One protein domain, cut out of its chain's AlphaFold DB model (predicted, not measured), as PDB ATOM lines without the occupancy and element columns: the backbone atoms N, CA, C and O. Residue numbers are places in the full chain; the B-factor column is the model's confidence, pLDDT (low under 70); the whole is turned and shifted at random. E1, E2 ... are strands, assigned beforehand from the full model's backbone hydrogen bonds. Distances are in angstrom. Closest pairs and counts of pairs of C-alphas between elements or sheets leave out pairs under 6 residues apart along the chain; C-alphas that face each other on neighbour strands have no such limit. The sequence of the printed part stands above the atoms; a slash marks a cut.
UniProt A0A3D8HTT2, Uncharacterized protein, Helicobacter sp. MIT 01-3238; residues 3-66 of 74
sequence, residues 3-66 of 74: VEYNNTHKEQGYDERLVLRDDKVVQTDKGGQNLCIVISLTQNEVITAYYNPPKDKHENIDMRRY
ATOM      1  N   VAL A   3     166.359 163.912 194.083       87.62
ATOM      2  CA  VAL A   3     166.873 164.867 195.075       87.62
ATOM      3  C   VAL A   3     167.805 165.828 194.360       87.62
ATOM      4  O   VAL A   3     168.782 165.403 193.748       87.62
ATOM      5  N   GLU A   4     167.492 167.114 194.429       87.56
ATOM      6  CA  GLU A   4     168.239 168.165 193.746       87.56
ATOM      7  C   GLU A   4     168.791 169.133 194.795       87.56
ATOM      8  O   GLU A   4     168.056 169.606 195.662       87.56
ATOM      9  N   TYR A   5     170.092 169.408 194.739       87.56
ATOM     10  CA  TYR A   5     170.730 170.406 195.594       87.56
ATOM     11  C   TYR A   5     170.718 171.763 194.897       87.56
ATOM     12  O   TYR A   5     171.073 171.863 193.722       87.56
ATOM     13  N   ASN A   6     170.340 172.808 195.627       83.25
ATOM     14  CA  ASN A   6     170.372 174.178 195.137       83.25
ATOM     15  C   ASN A   6     170.900 175.118 196.224       83.25
ATOM     16  O   ASN A   6     170.721 174.874 197.415       83.25
ATOM     17  N   ASN A   7     171.504 176.225 195.807       83.31
ATOM     18  CA  ASN A   7     171.936 177.275 196.707       83.31
ATOM     19  C   ASN A   7     171.324 178.612 196.279       83.31
ATOM     20  O   ASN A   7     171.535 179.077 195.159       83.31
ATOM     21  N   THR A   8     170.521 179.219 197.155       80.50
ATOM     22  CA  THR A   8     169.837 180.483 196.856       80.50
ATOM     23  C   THR A   8     170.513 181.632 197.585       80.50
ATOM     24  O   THR A   8     170.608 181.624 198.810       80.50
ATOM     25  N   HIS A   9     170.942 182.650 196.839       81.88
ATOM     26  CA  HIS A   9     171.504 183.863 197.427       81.88
ATOM     27  C   HIS A   9     170.422 184.642 198.201       81.88
ATOM     28  O   HIS A   9     169.357 184.949 197.661       81.88
ATOM     29  N   LYS A  10     170.706 184.977 199.459       80.38
ATOM     30  CA  LYS A  10     169.921 185.836 200.358       80.38
ATOM     31  C   LYS A  10     170.766 187.044 200.782       80.38
ATOM     32  O   LYS A  10     171.974 187.078 200.573       80.38
ATOM     33  N   GLU A  11     170.141 188.042 201.406       81.06
ATOM     34  CA  GLU A  11     170.850 189.236 201.903       81.06
ATOM     35  C   GLU A  11     171.969 188.902 202.906       81.06
ATOM     36  O   GLU A  11     172.985 189.587 202.949       81.06
ATOM     37  N   GLN A  12     171.805 187.828 203.683       81.12
ATOM     38  CA  GLN A  12     172.740 187.399 204.732       81.12
ATOM     39  C   GLN A  12     173.651 186.232 204.302       81.12
ATOM     40  O   GLN A  12     174.252 185.577 205.150       81.12
ATOM     41  N   GLY A  13     173.756 185.956 202.998       85.94
ATOM     42  CA  GLY A  13     174.603 184.892 202.455       85.94
ATOM     43  C   GLY A  13     173.821 183.876 201.634       85.94
ATOM     44  O   GLY A  13     172.964 184.233 200.834       85.94
ATOM     45  N   TYR A  14     174.139 182.601 201.803       86.69
ATOM     46  CA  TYR A  14     173.612 181.510 200.992       86.69
ATOM     47  C   TYR A  14     172.668 180.635 201.816       86.69
ATOM     48  O   TYR A  14     172.989 180.271 202.944       86.69
ATOM     49  N   ASP A  15     171.501 180.324 201.259       86.00
ATOM     50  CA  ASP A  15     170.559 179.357 201.821       86.00
ATOM     51  C   ASP A  15     170.683 178.045 201.039       86.00
ATOM     52  O   ASP A  15     170.250 177.950 199.881       86.00
ATOM     53  N   GLU A  16     171.309 177.060 201.679       92.38
ATOM     54  CA  GLU A  16     171.527 175.722 201.137       92.38
ATOM     55  C   GLU A  16     170.220 174.937 201.193       92.38
ATOM     56  O   GLU A  16     169.587 174.818 202.247       92.38
ATOM     57  N   ARG A  17     169.790 174.403 200.050       91.19
ATOM     58  CA  ARG A  17     168.462 173.811 199.901       91.19
ATOM     59  C   ARG A  17     168.509 172.462 199.212       91.19
ATOM     60  O   ARG A  17     169.278 172.241 198.279       91.19
ATOM     61  N   LEU A  18     167.592 171.595 199.625       91.75
ATOM     62  CA  LEU A  18     167.224 170.397 198.883       91.75
ATOM     63  C   LEU A  18     165.828 170.571 198.302       91.75
ATOM     64  O   LEU A  18     164.909 171.007 198.996       91.75
ATOM     65  N   VAL A  19     165.664 170.184 197.043       89.69
ATOM     66  CA  VAL A  19     164.359 169.945 196.435       89.69
ATOM     67  C   VAL A  19     164.168 168.439 196.348       89.69
ATOM     68  O   VAL A  19     164.900 167.742 195.643       89.69
ATOM     69  N   LEU A  20     163.193 167.933 197.096       91.06
ATOM     70  CA  LEU A  20     162.741 166.552 197.006       91.06
ATOM     71  C   LEU A  20     161.584 166.500 196.024       91.06
ATOM     72  O   LEU A  20     160.576 167.172 196.234       91.06
ATOM     73  N   ARG A  21     161.720 165.696 194.975       89.88
ATOM     74  CA  ARG A  21     160.689 165.522 193.959       89.88
ATOM     75  C   ARG A  21     160.260 164.067 193.858       89.88
ATOM     76  O   ARG A  21     161.099 163.162 193.767       89.88
ATOM     77  N   ASP A  22     158.955 163.831 193.874       89.56
ATOM     78  CA  ASP A  22     158.426 162.496 193.610       89.56
ATOM     79  C   ASP A  22     158.543 162.124 192.117       89.56
ATOM     80  O   ASP A  22     158.877 162.943 191.263       89.56
ATOM     81  N   ASP A  23     158.312 160.858 191.789       87.56
ATOM     82  CA  ASP A  23     158.210 160.377 190.404       87.56
ATOM     83  C   ASP A  23     156.758 160.187 189.937       87.56
ATOM     84  O   ASP A  23     156.511 159.907 188.761       87.56
ATOM     85  N   LYS A  24     155.779 160.386 190.823       90.81
ATOM     86  CA  LYS A  24     154.362 160.184 190.546       90.81
ATOM     87  C   LYS A  24     153.726 161.443 189.970       90.81
ATOM     88  O   LYS A  24     153.513 162.447 190.641       90.81
ATOM     89  N   VAL A  25     153.322 161.350 188.710       92.25
ATOM     90  CA  VAL A  25     152.584 162.432 188.061       92.25
ATOM     91  C   VAL A  25     151.145 162.463 188.583       92.25
ATOM     92  O   VAL A  25     150.416 161.475 188.483       92.25
ATOM     93  N   VAL A  26     150.726 163.609 189.111       91.38
ATOM     94  CA  VAL A  26     149.343 163.932 189.468       91.38
ATOM     95  C   VAL A  26     148.772 164.960 188.496       91.38
ATOM     96  O   VAL A  26     149.498 165.789 187.954       91.38
ATOM     97  N   GLN A  27     147.464 164.913 188.259       92.81
ATOM     98  CA  GLN A  27     146.797 165.882 187.394       92.81
ATOM     99  C   GLN A  27     146.413 167.132 188.199       92.81
ATOM    100  O   GLN A  27     145.642 167.035 189.152       92.81
ATOM    101  N   THR A  28     146.909 168.299 187.789       88.25
ATOM    102  CA  THR A  28     146.525 169.617 188.319       88.25
ATOM    103  C   THR A  28     145.822 170.450 187.240       88.25
ATOM    104  O   THR A  28     145.635 170.002 186.102       88.25
ATOM    105  N   ASP A  29     145.445 171.689 187.566       87.00
ATOM    106  CA  ASP A  29     144.953 172.683 186.602       87.00
ATOM    107  C   ASP A  29     146.029 173.120 185.585       87.00
ATOM    108  O   ASP A  29     145.704 173.697 184.548       87.00
ATOM    109  N   LYS A  30     147.307 172.808 185.846       87.38
ATOM    110  CA  LYS A  30     148.455 173.066 184.957       87.38
ATOM    111  C   LYS A  30     148.943 171.820 184.209       87.38
ATOM    112  O   LYS A  30     149.986 171.873 183.557       87.38
ATOM    113  N   GLY A  31     148.193 170.717 184.260       90.00
ATOM    114  CA  GLY A  31     148.531 169.461 183.591       90.00
ATOM    115  C   GLY A  31     149.096 168.404 184.539       90.00
ATOM    116  O   GLY A  31     148.915 168.476 185.750       90.00
ATOM    117  N   GLY A  32     149.772 167.399 183.983       91.62
ATOM    118  CA  GLY A  32     150.486 166.407 184.785       91.62
ATOM    119  C   GLY A  32     151.698 167.040 185.467       91.62
ATOM    120  O   GLY A  32     152.546 167.605 184.774       91.62
ATOM    121  N   GLN A  33     151.787 166.942 186.791       92.00
ATOM    122  CA  GLN A  33     152.849 167.522 187.617       92.00
ATOM    123  C   GLN A  33     153.307 166.563 188.729       92.00
ATOM    124  O   GLN A  33     152.549 165.691 189.135       92.00
ATOM    125  N   ASN A  34     154.540 166.706 189.216       92.06
ATOM    126  CA  ASN A  34     155.087 165.968 190.360       92.06
ATOM    127  C   ASN A  34     155.094 166.848 191.609       92.06
ATOM    128  O   ASN A  34     155.178 168.070 191.505       92.06
ATOM    129  N   LEU A  35     155.017 166.236 192.790       91.69
ATOM    130  CA  LEU A  35     155.183 166.966 194.045       91.69
ATOM    131  C   LEU A  35     156.663 167.303 194.268       91.69
ATOM    132  O   LEU A  35     157.506 166.407 194.259       91.69
ATOM    133  N   CYS A  36     156.944 168.575 194.539       90.94
ATOM    134  CA  CYS A  36     158.216 169.091 195.021       90.94
ATOM    135  C   CYS A  36     158.080 169.617 196.452       90.94
ATOM    136  O   CYS A  36     157.140 170.348 196.762       90.94
ATOM    137  N   ILE A  37     159.064 169.318 197.296       91.25
ATOM    138  CA  ILE A  37     159.222 169.879 198.643       91.25
ATOM    139  C   ILE A  37     160.594 170.541 198.712       91.25
ATOM    140  O   ILE A  37     161.599 169.917 198.378       91.25
ATOM    141  N   VAL A  38     160.639 171.796 199.152       89.62
ATOM    142  CA  VAL A  38     161.884 172.548 199.336       89.62
ATOM    143  C   VAL A  38     162.217 172.606 200.816       89.62
ATOM    144  O   VAL A  38     161.426 173.102 201.616       89.62
ATOM    145  N   ILE A  39     163.407 172.136 201.164       91.81
ATOM    146  CA  ILE A  39     163.932 172.112 202.528       91.81
ATOM    147  C   ILE A  39     165.138 173.046 202.582       91.81
ATOM    148  O   ILE A  39     166.033 172.928 201.746       91.81
ATOM    149  N   SER A  40     165.169 173.956 203.553       91.25
ATOM    150  CA  SER A  40     166.375 174.710 203.904       91.25
ATOM    151  C   SER A  40     167.211 173.871 204.859       91.25
ATOM    152  O   SER A  40     166.768 173.553 205.964       91.25
ATOM    153  N   LEU A  41     168.428 173.531 204.447       92.25
ATOM    154  CA  LEU A  41     169.413 172.903 205.324       92.25
ATOM    155  C   LEU A  41     169.992 173.925 206.305       92.25
ATOM    156  O   LEU A  41     170.219 173.600 207.465       92.25
ATOM    157  N   THR A  42     170.167 175.172 205.859       91.38
ATOM    158  CA  THR A  42     170.700 176.262 206.685       91.38
ATOM    159  C   THR A  42     169.766 176.627 207.842       91.38
ATOM    160  O   THR A  42     170.233 176.892 208.946       91.38
ATOM    161  N   GLN A  43     168.451 176.633 207.607       90.00
ATOM    162  CA  GLN A  43     167.439 176.987 208.612       90.00
ATOM    163  C   GLN A  43     166.795 175.759 209.277       90.00
ATOM    164  O   GLN A  43     166.060 175.914 210.247       90.00
ATOM    165  N   ASN A  44     167.085 174.548 208.788       91.44
ATOM    166  CA  ASN A  44     166.503 173.286 209.257       91.44
ATOM    167  C   ASN A  44     164.958 173.281 209.234       91.44
ATOM    168  O   ASN A  44     164.301 172.911 210.207       91.44
ATOM    169  N   GLU A  45     164.376 173.708 208.111       90.50
ATOM    170  CA  GLU A  45     162.923 173.853 207.945       90.50
ATOM    171  C   GLU A  45     162.447 173.470 206.535       90.50
ATOM    172  O   GLU A  45     163.197 173.536 205.555       90.50
ATOM    173  N   VAL A  46     161.162 173.124 206.416       89.56
ATOM    174  CA  VAL A  46     160.478 173.024 205.120       89.56
ATOM    175  C   VAL A  46     160.041 174.427 204.701       89.56
ATOM    176  O   VAL A  46     159.196 175.033 205.351       89.56
ATOM    177  N   ILE A  47     160.593 174.933 203.597       87.12
ATOM    178  CA  ILE A  47     160.270 176.272 203.082       87.12
ATOM    179  C   ILE A  47     158.904 176.265 202.393       87.12
ATOM    180  O   ILE A  47     158.092 177.170 202.576       87.12
ATOM    181  N   THR A  48     158.674 175.290 201.511       88.19
ATOM    182  CA  THR A  48     157.461 175.234 200.692       88.19
ATOM    183  C   THR A  48     157.280 173.859 200.056       88.19
ATOM    184  O   THR A  48     158.224 173.073 199.961       88.19
ATOM    185  N   ALA A  49     156.072 173.601 199.565       90.00
ATOM    186  CA  ALA A  49     155.778 172.500 198.667       90.00
ATOM    187  C   ALA A  49     154.944 173.007 197.482       90.00
ATOM    188  O   ALA A  49     154.097 173.895 197.624       90.00
ATOM    189  N   TYR A  50     155.191 172.457 196.298       89.50
ATOM    190  CA  TYR A  50     154.503 172.838 195.065       89.50
ATOM    191  C   TYR A  50     154.497 171.690 194.060       89.50
ATOM    192  O   TYR A  50     155.306 170.772 194.144       89.50
ATOM    193  N   TYR A  51     153.597 171.755 193.086       90.81
ATOM    194  CA  TYR A  51     153.582 170.842 191.955       90.81
ATOM    195  C   TYR A  51     154.375 171.418 190.783       90.81
ATOM    196  O   TYR A  51     154.188 172.579 190.413       90.81
ATOM    197  N   ASN A  52     155.262 170.614 190.198       89.44
ATOM    198  CA  ASN A  52     156.144 171.019 189.109       89.44
ATOM    199  C   ASN A  52     155.964 170.133 187.856       89.44
ATOM    200  O   ASN A  52     155.575 168.971 187.960       89.44
ATOM    201  N   PRO A  53     156.261 170.623 186.641       88.19
ATOM    202  CA  PRO A  53     156.248 169.777 185.451       88.19
ATOM    203  C   PRO A  53     157.256 168.604 185.553       88.19
ATOM    204  O   PRO A  53     158.401 168.831 185.944       88.19
ATOM    205  N   PRO A  54     156.928 167.376 185.099       83.19
ATOM    206  CA  PRO A  54     157.761 166.178 185.308       83.19
ATOM    207  C   PRO A  54     159.168 166.206 184.701       83.19
ATOM    208  O   PRO A  54     160.034 165.406 185.060       83.19
ATOM    209  N   LYS A  55     159.399 167.130 183.766       79.25
ATOM    210  CA  LYS A  55     160.669 167.334 183.058       79.25
ATOM    211  C   LYS A  55     161.222 168.745 183.259       79.25
ATOM    212  O   LYS A  55     161.992 169.216 182.423       79.25
ATOM    213  N   ASP A  56     160.784 169.444 184.307       78.88
ATOM    214  CA  ASP A  56     161.389 170.725 184.648       78.88
ATOM    215  C   ASP A  56     162.842 170.496 185.070       78.88
ATOM    216  O   ASP A  56     163.147 169.562 185.812       78.88
ATOM    217  N   LYS A  57     163.741 171.320 184.537       71.00
ATOM    218  CA  LYS A  57     165.174 171.245 184.841       71.00
ATOM    219  C   LYS A  57     165.557 172.105 186.043       71.00
ATOM    220  O   LYS A  57     166.722 172.117 186.415       71.00
ATOM    221  N   HIS A  58     164.600 172.868 186.584       68.00
ATOM    222  CA  HIS A  58     164.788 173.806 187.695       68.00
ATOM    223  C   HIS A  58     165.948 174.795 187.497       68.00
ATOM    224  O   HIS A  58     166.440 175.369 188.463       68.00
ATOM    225  N   GLU A  59     166.340 175.055 186.242       67.25
ATOM    226  CA  GLU A  59     167.360 176.052 185.891       67.25
ATOM    227  C   GLU A  59     166.958 177.443 186.408       67.25
ATOM    228  O   GLU A  59     167.812 178.216 186.828       67.25
ATOM    229  N   ASN A  60     165.648 177.731 186.427       63.88
ATOM    230  CA  ASN A  60     165.042 178.884 187.087       63.88
ATOM    231  C   ASN A  60     163.700 178.467 187.717       63.88
ATOM    232  O   ASN A  60     162.824 177.953 187.018       63.88
ATOM    233  N   ILE A  61     163.520 178.706 189.020       67.75
ATOM    234  CA  ILE A  61     162.246 178.471 189.720       67.75
ATOM    235  C   ILE A  61     161.259 179.579 189.310       67.75
ATOM    236  O   ILE A  61     161.429 180.732 189.699       67.75
ATOM    237  N   ASP A  62     160.220 179.240 188.538       72.75
ATOM    238  CA  ASP A  62     159.126 180.161 188.174       72.75
ATOM    239  C   ASP A  62     157.805 179.684 188.783       72.75
ATOM    240  O   ASP A  62     157.126 178.810 188.240       72.75
ATOM    241  N   MET A  63     157.415 180.313 189.895       72.62
ATOM    242  CA  MET A  63     156.200 179.971 190.642       72.62
ATOM    243  C   MET A  63     154.910 180.100 189.818       72.62
ATOM    244  O   MET A  63     153.905 179.501 190.185       72.62
ATOM    245  N   ARG A  64     154.904 180.815 188.682       76.25
ATOM    246  CA  ARG A  64     153.724 180.902 187.796       76.25
ATOM    247  C   ARG A  64     153.442 179.592 187.056       76.25
ATOM    248  O   ARG A  64     152.332 179.395 186.561       76.25
ATOM    249  N   ARG A  65     154.446 178.715 186.947       71.19
ATOM    250  CA  ARG A  65     154.354 177.389 186.312       71.19
ATOM    251  C   ARG A  65     153.900 176.306 187.294       71.19
ATOM    252  O   ARG A  65     153.613 175.187 186.864       71.19
ATOM    253  N   TYR A  66     153.870 176.628 188.583       79.25
ATOM    254  CA  TYR A  66     153.682 175.669 189.661       79.25
ATOM    255  C   TYR A  66     152.324 175.853 190.319       79.25
ATOM    256  O   TYR A  66     151.855 176.978 190.504       79.25
TER     257      TYR A  66
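AT A GLANCE: This is residues 3 to 66 of the 74 residues of an uncharacterized protein of Helicobacter sp. MIT 01-3238 (UniProt A0A3D8HTT2). What shape is this? One strongly twisted sheet of five strands makes the body, and residues 53 to 66, with no named element, fold back over one face of it. What is it made of? The 64 printed residues hold no named helix; E1 to E5 follow in order, all strand in class, neighbours antiparallel, E3 E4 E5 a meander, strands pairing in turn. It is compact, radius of gyration of the C-alphas 12.3 A, spanning 37 by 19 by 16 A.

HOW THE PARTS SIT: What comes first? E1, residues 3 to 10, and E2, residues 13 to 21, form an antiparallel hairpin, N 6 and O 17 2.9 A apart. What is beside E4, residues 31 to 40? E2, N 20 to O 37 2.8 A, and E3, residues 26 to 28, N 26 to O 33 2.8 A, lie on one side. E5, residues 45 to 52, N 36 to O 50 2.8 A, lies on the other side.

IN THESE COORDINATES: Where are the ends? E1 begins at C-alpha 3 (166.873, 164.867, 195.075); E5 ends at C-alpha 52 (156.144, 171.019, 189.109). How long are the strands? E2 measures 25.3 A, E4 27.5 A.

THE WHOLE: How far does it reach? The farthest C-alphas, Gln 12 and Gln 27, are 37.9 A apart. Where is confidence low? Residues 58 to 61 are under 70; the printed part has no cut.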